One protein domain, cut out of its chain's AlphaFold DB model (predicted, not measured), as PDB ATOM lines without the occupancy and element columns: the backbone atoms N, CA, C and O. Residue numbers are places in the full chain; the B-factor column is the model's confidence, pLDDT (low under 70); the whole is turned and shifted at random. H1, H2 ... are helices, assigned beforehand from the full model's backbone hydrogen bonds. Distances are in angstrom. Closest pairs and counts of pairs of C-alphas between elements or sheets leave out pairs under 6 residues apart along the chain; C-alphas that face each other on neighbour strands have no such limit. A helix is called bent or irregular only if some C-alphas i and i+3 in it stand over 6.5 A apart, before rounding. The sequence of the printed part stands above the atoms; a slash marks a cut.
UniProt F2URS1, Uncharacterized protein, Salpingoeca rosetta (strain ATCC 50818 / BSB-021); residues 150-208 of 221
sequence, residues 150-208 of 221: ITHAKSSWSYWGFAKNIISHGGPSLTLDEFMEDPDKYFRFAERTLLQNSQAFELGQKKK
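Overview. This is residues 150 to 208 of the 221 residues of an uncharacterized protein of Salpingoeca rosetta (strain ATCC 50818 / BSB-021) (UniProt F2URS1). Five short helices make a small body that is only just elongated: H2 and H3 lie toward one end, about perpendicular to each other, and H1, the longest helix, lies beside H4 and comes near both of them with Trp 157, whose C-alpha is 7.4 A from that of Ala 163 in H2 and 7.2 A from that of Leu 176 in H3. H4 lies near the middle and packs on H1, and H5, with the tail of residues 203 to 208 after it, makes the other end. You will find 59 residues printed, with five named helices in the order H1, H2, H3, H4, H5 and no named strand, and the class is all helix, with 32 residues in the helices. The whole is compact, with a radius of gyration of the C-alphas of 11.2 A, and its C-alphas span 32 by 21 by 19 A along the three main axes.

Arrangement. Begin with H1, residues 150 to 159, and go on over a tight link of 2 residues to H2, residues 162 to 168. H1 and H2 are close but not clearly touching: look at the C-alphas of Trp 157 and Ala 163, their closest, 7.4 A apart. The two run the same way at a steep tilt of 39 degrees. A short link of 7 residues then leads you to H3, residues 176 to 181. H2 and H3 are close but not clearly touching, with the C-alphas of Ala 163 and Leu 176 the closest at 7.7 A. Their lines are about perpendicular, at 87 degrees. Look back to Trp 157 and you will find its C-alpha 7.2 A from that of Leu 176, the closest C-alphas of H1 and H3. These two helices are close but not clearly touching, and they run opposite ways at a steep tilt of 55 degrees. Next comes a short link of 10 residues to H4, residues 192 to 195, which is apart from H3 and from H2. H4 and H1 touch, with 4 pairs of C-alphas within 8 A, and the closest C-alphas are those of Ala 153 and Leu 195, 5.9 A apart. A tight link of 2 residues leads on to H5, residues 198 to 202. H4 and H5 are close but not clearly touching, with the C-alphas of Thr 193 and Phe 201 the closest at 7.5 A. H5 is apart from H1, H2 and H3. In the backbones of H1, H2, H3 and H5, each O i to N i+4 pair inside the helix is within hydrogen-bond range; H4 is too short for such a pair, and its 1 pair of O i and N i+3 is within range.

Along the chain. Find C-alpha 150 at (10.593, -16.431, 170.643); from there H1, the longest helix by residues with 10, runs 14.3 A to C-alpha 159 at (3.411, -6.882, 178.577). H2 runs from Phe 162 to Ser 168, 9.8 A from first to last C-alpha. H3 runs from Leu 176 to Glu 181, 9.0 A. H4, from Arg 192 to Leu 195, covers 5.6 A, and its centre is the nearest to the mean of the C-alphas, at 5.3 A. H5, from Ser 198 to Glu 202, covers 6.1 A and ends with C-alpha 202 at (2.784, -4.174, 161.085); its centre is the farthest from that mean, at 13.4 A. None of the five is bent or irregular.

Size, cuts and confidence. The two C-alphas farthest apart are those of Ser 173 and Gly 204, 32.7 A. From the first printed C-alpha, that of Ile 150, to the last, that of Lys 208, it is 18.2 A. The printed part has no cut, and no link between its helices is long. Read the B-factor column for the model's confidence: the mean pLDDT of the printed part is 90.5, and Lys 208 is the one printed residue under 70.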
ATOM      1  N   ILE A 150      10.744 -15.846 169.304       89.94
ATOM      2  CA  ILE A 150      10.593 -16.431 170.643       89.94
ATOM      3  C   ILE A 150      10.635 -15.340 171.719       89.94
ATOM      4  O   ILE A 150       9.765 -15.258 172.587       89.94
ATOM      5  N   THR A 151      11.648 -14.470 171.676       93.69
ATOM      6  CA  THR A 151      11.783 -13.408 172.687       93.69
ATOM      7  C   THR A 151      10.740 -12.303 172.515       93.69
ATOM      8  O   THR A 151      10.338 -11.679 173.499       93.69
ATOM      9  N   HIS A 152      10.280 -12.079 171.281       94.31
ATOM     10  CA  HIS A 152       9.152 -11.208 170.975       94.31
ATOM     11  C   HIS A 152       7.873 -11.743 171.618       94.31
ATOM     12  O   HIS A 152       7.298 -11.035 172.441       94.31
ATOM     13  N   ALA A 153       7.516 -13.010 171.381       91.69
ATOM     14  CA  ALA A 153       6.344 -13.652 171.980       91.69
ATOM     15  C   ALA A 153       6.360 -13.591 173.516       91.69
ATOM     16  O   ALA A 153       5.363 -13.202 174.122       91.69
ATOM     17  N   LYS A 154       7.507 -13.860 174.157       94.12
ATOM     18  CA  LYS A 154       7.673 -13.716 175.618       94.12
ATOM     19  C   LYS A 154       7.397 -12.288 176.102       94.12
ATOM     20  O   LYS A 154       6.685 -12.083 177.086       94.12
ATOM     21  N   SER A 155       7.940 -11.287 175.408       95.31
ATOM     22  CA  SER A 155       7.730  -9.878 175.759       95.31
ATOM     23  C   SER A 155       6.281  -9.441 175.563       95.31
ATOM     24  O   SER A 155       5.753  -8.698 176.390       95.31
ATOM     25  N   SER A 156       5.648  -9.915 174.494       94.12
ATOM     26  CA  SER A 156       4.242  -9.703 174.178       94.12
ATOM     27  C   SER A 156       3.331 -10.303 175.244       94.12
ATOM     28  O   SER A 156       2.523  -9.595 175.848       94.12
ATOM     29  N   TRP A 157       3.528 -11.586 175.542       94.25
ATOM     30  CA  TRP A 157       2.787 -12.334 176.551       94.25
ATOM     31  C   TRP A 157       2.743 -11.604 177.895       94.25
ATOM     32  O   TRP A 157       1.668 -11.369 178.452       94.25
ATOM     33  N   SER A 158       3.918 -11.201 178.385       94.94
ATOM     34  CA  SER A 158       4.053 -10.510 179.665       94.94
ATOM     35  C   SER A 158       3.461  -9.100 179.627       94.94
ATOM     36  O   SER A 158       2.672  -8.756 180.504       94.94
ATOM     37  N   TYR A 159       3.797  -8.295 178.614       94.56
ATOM     38  CA  TYR A 159       3.411  -6.882 178.577       94.56
ATOM     39  C   TYR A 159       1.900  -6.674 178.489       94.56
ATOM     40  O   TYR A 159       1.363  -5.816 179.183       94.56
ATOM     41  N   TRP A 160       1.214  -7.457 177.658       92.94
ATOM     42  CA  TRP A 160      -0.239  -7.351 177.509       92.94
ATOM     43  C   TRP A 160      -1.013  -8.224 178.496       92.94
ATOM     44  O   TRP A 160      -2.238  -8.254 178.439       92.94
ATOM     45  N   GLY A 161      -0.326  -8.924 179.403       93.38
ATOM     46  CA  GLY A 161      -0.970  -9.727 180.437       93.38
ATOM     47  C   GLY A 161      -1.829 -10.858 179.874       93.38
ATOM     48  O   GLY A 161      -2.926 -11.085 180.376       93.38
ATOM     49  N   PHE A 162      -1.350 -11.571 178.850       93.38
ATOM     50  CA  PHE A 162      -2.138 -12.585 178.136       93.38
ATOM     51  C   PHE A 162      -2.748 -13.645 179.058       93.38
ATOM     52  O   PHE A 162      -3.948 -13.880 178.975       93.38
ATOM     53  N   ALA A 163      -1.971 -14.207 179.988       94.00
ATOM     54  CA  ALA A 163      -2.489 -15.164 180.969       94.00
ATOM     55  C   ALA A 163      -3.669 -14.592 181.777       94.00
ATOM     56  O   ALA A 163      -4.698 -15.244 181.941       94.00
ATOM     57  N   LYS A 164      -3.546 -13.337 182.234       94.19
ATOM     58  CA  LYS A 164      -4.598 -12.650 182.997       94.19
ATOM     59  C   LYS A 164      -5.838 -12.404 182.142       94.19
ATOM     60  O   LYS A 164      -6.940 -12.630 182.626       94.19
ATOM     61  N   ASN A 165      -5.659 -11.990 180.885       92.69
ATOM     62  CA  ASN A 165      -6.769 -11.780 179.957       92.69
ATOM     63  C   ASN A 165      -7.499 -13.091 179.657       92.69
ATOM     64  O   ASN A 165      -8.725 -13.105 179.638       92.69
ATOM     65  N   ILE A 166      -6.777 -14.199 179.467       94.75
ATOM     66  CA  ILE A 166      -7.407 -15.503 179.231       94.75
ATOM     67  C   ILE A 166      -8.292 -15.875 180.424       94.75
ATOM     68  O   ILE A 166      -9.466 -16.182 180.232       94.75
ATOM     69  N   ILE A 167      -7.772 -15.751 181.650       96.06
ATOM     70  CA  ILE A 167      -8.537 -16.009 182.879       96.06
ATOM     71  C   ILE A 167      -9.752 -15.075 182.987       96.06
ATOM     72  O   ILE A 167     -10.862 -15.536 183.247       96.06
ATOM     73  N   SER A 168      -9.577 -13.767 182.761       95.31
ATOM     74  CA  SER A 168     -10.661 -12.788 182.920       95.31
ATOM     75  C   SER A 168     -11.808 -12.983 181.926       95.31
ATOM     76  O   SER A 168     -12.921 -12.544 182.194       95.31
ATOM     77  N   HIS A 169     -11.549 -13.639 180.793       94.75
ATOM     78  CA  HIS A 169     -12.557 -13.974 179.783       94.75
ATOM     79  C   HIS A 169     -13.080 -15.418 179.916       94.75
ATOM     80  O   HIS A 169     -13.688 -15.940 178.983       94.75
ATOM     81  N   GLY A 170     -12.870 -16.071 181.067       95.00
ATOM     82  CA  GLY A 170     -13.405 -17.406 181.364       95.00
ATOM     83  C   GLY A 170     -12.569 -18.566 180.818       95.00
ATOM     84  O   GLY A 170     -13.051 -19.696 180.750       95.00
ATOM     85  N   GLY A 171     -11.330 -18.300 180.404       94.81
ATOM     86  CA  GLY A 171     -10.351 -19.317 180.047       94.81
ATOM     87  C   GLY A 171      -9.588 -19.872 181.261       94.81
ATOM     88  O   GLY A 171      -9.755 -19.396 182.386       94.81
ATOM     89  N   PRO A 172      -8.740 -20.892 181.049       95.50
ATOM     90  CA  PRO A 172      -7.952 -21.495 182.119       95.50
ATOM     91  C   PRO A 172      -6.773 -20.608 182.543       95.50
ATOM     92  O   PRO A 172      -6.341 -19.719 181.810       95.50
ATOM     93  N   SER A 173      -6.217 -20.890 183.723       95.88
ATOM     94  CA  SER A 173      -4.875 -20.422 184.078       95.88
ATOM     95  C   SER A 173      -3.844 -21.253 183.322       95.88
ATOM     96  O   SER A 173      -3.962 -22.475 183.299       95.88
ATOM     97  N   LEU A 174      -2.877 -20.592 182.686       94.94
ATOM     98  CA  LEU A 174      -1.816 -21.251 181.935       94.94
ATOM     99  C   LEU A 174      -0.569 -20.372 181.800       94.94
ATOM    100  O   LEU A 174      -0.629 -19.136 181.813       94.94
ATOM    101  N   THR A 175       0.560 -21.042 181.641       94.88
ATOM    102  CA  THR A 175       1.865 -20.502 181.273       94.88
ATOM    103  C   THR A 175       1.943 -20.227 179.769       94.88
ATOM    104  O   THR A 175       1.079 -20.630 178.989       94.88
ATOM    105  N   LEU A 176       2.996 -19.519 179.346       92.88
ATOM    106  CA  LEU A 176       3.259 -19.343 177.918       92.88
ATOM    107  C   LEU A 176       3.554 -20.688 177.241       92.88
ATOM    108  O   LEU A 176       3.106 -20.888 176.123       92.88
ATOM    109  N   ASP A 177       4.273 -21.601 177.895       93.19
ATOM    110  CA  ASP A 177       4.647 -22.877 177.277       93.19
ATOM    111  C   ASP A 177       3.406 -23.747 177.020       93.19
ATOM    112  O   ASP A 177       3.214 -24.202 175.895       93.19
ATOM    113  N   GLU A 178       2.486 -23.840 177.987       94.94
ATOM    114  CA  GLU A 178       1.179 -24.502 177.812       94.94
ATOM    115  C   GLU A 178       0.329 -23.827 176.723       94.94
ATOM    116  O   GLU A 178      -0.347 -24.492 175.941       94.94
ATOM    117  N   PHE A 179       0.375 -22.493 176.624       92.69
ATOM    118  CA  PHE A 179      -0.306 -21.774 175.545       92.69
ATOM    119  C   PHE A 179       0.267 -22.140 174.170       92.69
ATOM    120  O   PHE A 179      -0.481 -22.231 173.197       92.69
ATOM    121  N   MET A 180       1.585 -22.328 174.079       90.00
ATOM    122  CA  MET A 180       2.292 -22.585 172.823       90.00
ATOM    123  C   MET A 180       2.095 -24.008 172.289       90.00
ATOM    124  O   MET A 180       2.341 -24.218 171.103       90.00
ATOM    125  N   GLU A 181       1.616 -24.952 173.105       93.25
ATOM    126  CA  GLU A 181       1.245 -26.295 172.637       93.25
ATOM    127  C   GLU A 181       0.105 -26.248 171.611       93.25
ATOM    128  O   GLU A 181       0.139 -26.958 170.606       93.25
ATOM    129  N   ASP A 182      -0.901 -25.398 171.846       90.81
ATOM    130  CA  ASP A 182      -2.016 -25.178 170.921       90.81
ATOM    131  C   ASP A 182      -2.657 -23.785 171.118       90.81
ATOM    132  O   ASP A 182      -3.717 -23.652 171.749       90.81
ATOM    133  N   PRO A 183      -2.040 -22.721 170.565       89.38
ATOM    134  CA  PRO A 183      -2.495 -21.339 170.732       89.38
ATOM    135  C   PRO A 183      -3.939 -21.088 170.280       89.38
ATOM    136  O   PRO A 183      -4.632 -20.215 170.814       89.38
ATOM    137  N   ASP A 184      -4.415 -21.839 169.282       88.94
ATOM    138  CA  ASP A 184      -5.732 -21.636 168.682       88.94
ATOM    139  C   ASP A 184      -6.879 -21.927 169.655       88.94
ATOM    140  O   ASP A 184      -7.910 -21.250 169.585       88.94
ATOM    141  N   LYS A 185      -6.672 -22.811 170.642       91.50
ATOM    142  CA  LYS A 185      -7.626 -23.058 171.741       91.50
ATOM    143  C   LYS A 185      -7.912 -21.816 172.584       91.50
ATOM    144  O   LYS A 185      -9.004 -21.682 173.148       91.50
ATOM    145  N   TYR A 186      -6.942 -20.911 172.684       90.75
ATOM    146  CA  TYR A 186      -6.956 -19.819 173.655       90.75
ATOM    147  C   TYR A 186      -7.244 -18.451 173.034       90.75
ATOM    148  O   TYR A 186      -7.697 -17.549 173.734       90.75
ATOM    149  N   PHE A 187      -7.076 -18.283 171.719       88.44
ATOM    150  CA  PHE A 187      -7.339 -17.007 171.035       88.44
ATOM    151  C   PHE A 187      -8.812 -16.565 171.028       88.44
ATOM    152  O   PHE A 187      -9.101 -15.433 170.653       88.44
ATOM    153  N   ARG A 188      -9.754 -17.404 171.473       88.31
ATOM    154  CA  ARG A 188     -11.126 -16.953 171.776       88.31
ATOM    155  C   ARG A 188     -11.211 -16.067 173.029       88.31
ATOM    156  O   ARG A 188     -12.215 -15.395 173.218       88.31
ATOM    157  N   PHE A 189     -10.170 -16.072 173.864       86.12
ATOM    158  CA  PHE A 189     -10.099 -15.345 175.134       86.12
ATOM    159  C   PHE A 189      -9.077 -14.196 175.130       86.12
ATOM    160  O   PHE A 189      -8.968 -13.470 176.114       86.12
ATOM    161  N   ALA A 190      -8.279 -14.045 174.066       82.25
ATOM    162  CA  ALA A 190      -7.168 -13.095 174.032       82.25
ATOM    163  C   ALA A 190      -6.884 -12.569 172.621       82.25
ATOM    164  O   ALA A 190      -7.166 -13.243 171.631       82.25
ATOM    165  N   GLU A 191      -6.281 -11.377 172.523       81.94
ATOM    166  CA  GLU A 191      -6.065 -10.746 171.222       81.94
ATOM    167  C   GLU A 191      -4.930 -11.404 170.424       81.94
ATOM    168  O   GLU A 191      -3.764 -11.410 170.814       81.94
ATOM    169  N   ARG A 192      -5.266 -11.902 169.237       84.69
ATOM    170  CA  ARG A 192      -4.357 -12.630 168.352       84.69
ATOM    171  C   ARG A 192      -3.282 -11.733 167.751       84.69
ATOM    172  O   ARG A 192      -2.127 -12.138 167.670       84.69
ATOM    173  N   THR A 193      -3.651 -10.517 167.350       84.06
ATOM    174  CA  THR A 193      -2.800  -9.627 166.536       84.06
ATOM    175  C   THR A 193      -1.482  -9.253 167.216       84.06
ATOM    176  O   THR A 193      -0.478  -9.052 166.542       84.06
ATOM    177  N   LEU A 194      -1.471  -9.154 168.547       85.44
ATOM    178  CA  LEU A 194      -0.308  -8.698 169.313       85.44
ATOM    179  C   LEU A 194       0.646  -9.837 169.701       85.44
ATOM    180  O   LEU A 194       1.803  -9.583 170.030       85.44
ATOM    181  N   LEU A 195       0.187 -11.089 169.632       85.81
ATOM    182  CA  LEU A 195       0.990 -12.262 169.979       85.81
ATOM    183  C   LEU A 195       1.411 -13.062 168.746       85.81
ATOM    184  O   LEU A 195       2.563 -13.476 168.641       85.81
ATOM    185  N   GLN A 196       0.502 -13.251 167.791       83.75
ATOM    186  CA  GLN A 196       0.764 -14.031 166.591       83.75
ATOM    187  C   GLN A 196       1.289 -13.132 165.472       83.75
ATOM    188  O   GLN A 196       0.525 -12.467 164.779       83.75
ATOM    189  N   ASN A 197       2.610 -13.152 165.286       83.38
ATOM    190  CA  ASN A 197       3.299 -12.515 164.163       83.38
ATOM    191  C   ASN A 197       2.977 -11.013 163.985       83.38
ATOM    192  O   ASN A 197       2.784 -10.524 162.869       83.38
ATOM    193  N   SER A 198       2.921 -10.262 165.094       89.88
ATOM    194  CA  SER A 198       2.557  -8.836 165.061       89.88
ATOM    195  C   SER A 198       3.505  -8.008 164.188       89.88
ATOM    196  O   SER A 198       3.060  -7.092 163.506       89.88
ATOM    197  N   GLN A 199       4.795  -8.364 164.165       92.75
ATOM    198  CA  GLN A 199       5.819  -7.661 163.392       92.75
ATOM    199  C   GLN A 199       5.509  -7.717 161.887       92.75
ATOM    200  O   GLN A 199       5.542  -6.693 161.213       92.75
ATOM    201  N   ALA A 200       5.116  -8.882 161.364       90.31
ATOM    202  CA  ALA A 200       4.725  -9.002 159.961       90.31
ATOM    203  C   ALA A 200       3.368  -8.337 159.674       90.31
ATOM    204  O   ALA A 200       3.172  -7.746 158.611       90.31
ATOM    205  N   PHE A 201       2.438  -8.373 160.636       91.75
ATOM    206  CA  PHE A 201       1.175  -7.641 160.537       91.75
ATOM    207  C   PHE A 201       1.403  -6.124 160.400       91.75
ATOM    208  O   PHE A 201       0.762  -5.467 159.571       91.75
ATOM    209  N   GLU A 202       2.342  -5.570 161.168       93.50
ATOM    210  CA  GLU A 202       2.784  -4.174 161.085       93.50
ATOM    211  C   GLU A 202       3.479  -3.868 159.752       93.50
ATOM    212  O   GLU A 202       3.303  -2.777 159.220       93.50
ATOM    213  N   LEU A 203       4.143  -4.845 159.136       93.56
ATOM    214  CA  LEU A 203       4.699  -4.746 157.779       93.56
ATOM    215  C   LEU A 203       3.671  -4.993 156.657       93.56
ATOM    216  O   LEU A 203       4.034  -5.194 155.504       93.56
ATOM    217  N   GLY A 204       2.374  -4.928 156.969       89.69
ATOM    218  CA  GLY A 204       1.298  -4.921 155.972       89.69
ATOM    219  C   GLY A 204       0.671  -6.287 155.692       89.69
ATOM    220  O   GLY A 204      -0.362  -6.357 155.024       89.69
ATOM    221  N   GLN A 205       1.191  -7.373 156.274       85.94
ATOM    222  CA  GLN A 205       0.591  -8.695 156.102       85.94
ATOM    223  C   GLN A 205      -0.757  -8.838 156.815       85.94
ATOM    224  O   GLN A 205      -1.058  -8.153 157.792       85.94
ATOM    225  N   LYS A 206      -1.600  -9.759 156.344       81.62
ATOM    226  CA  LYS A 206      -2.877 -10.077 157.001       81.62
ATOM    227  C   LYS A 206      -2.627 -10.802 158.335       81.62
ATOM    228  O   LYS A 206      -1.557 -11.335 158.573       81.62
ATOM    229  N   LYS A 207      -3.636 -10.854 159.218       70.88
ATOM    230  CA  LYS A 207      -3.524 -11.545 160.526       70.88
ATOM    231  C   LYS A 207      -3.197 -13.042 160.401       70.88
ATOM    232  O   LYS A 207      -2.617 -13.626 161.307       70.88
ATOM    233  N   LYS A 208      -3.608 -13.659 159.292       68.62
ATOM    234  CA  LYS A 208      -3.161 -14.982 158.859       68.62
ATOM    235  C   LYS A 208      -2.442 -14.791 157.536       68.62
ATOM    236  O   LYS A 208      -3.061 -14.304 156.589       68.62
TER     237      LYS A 208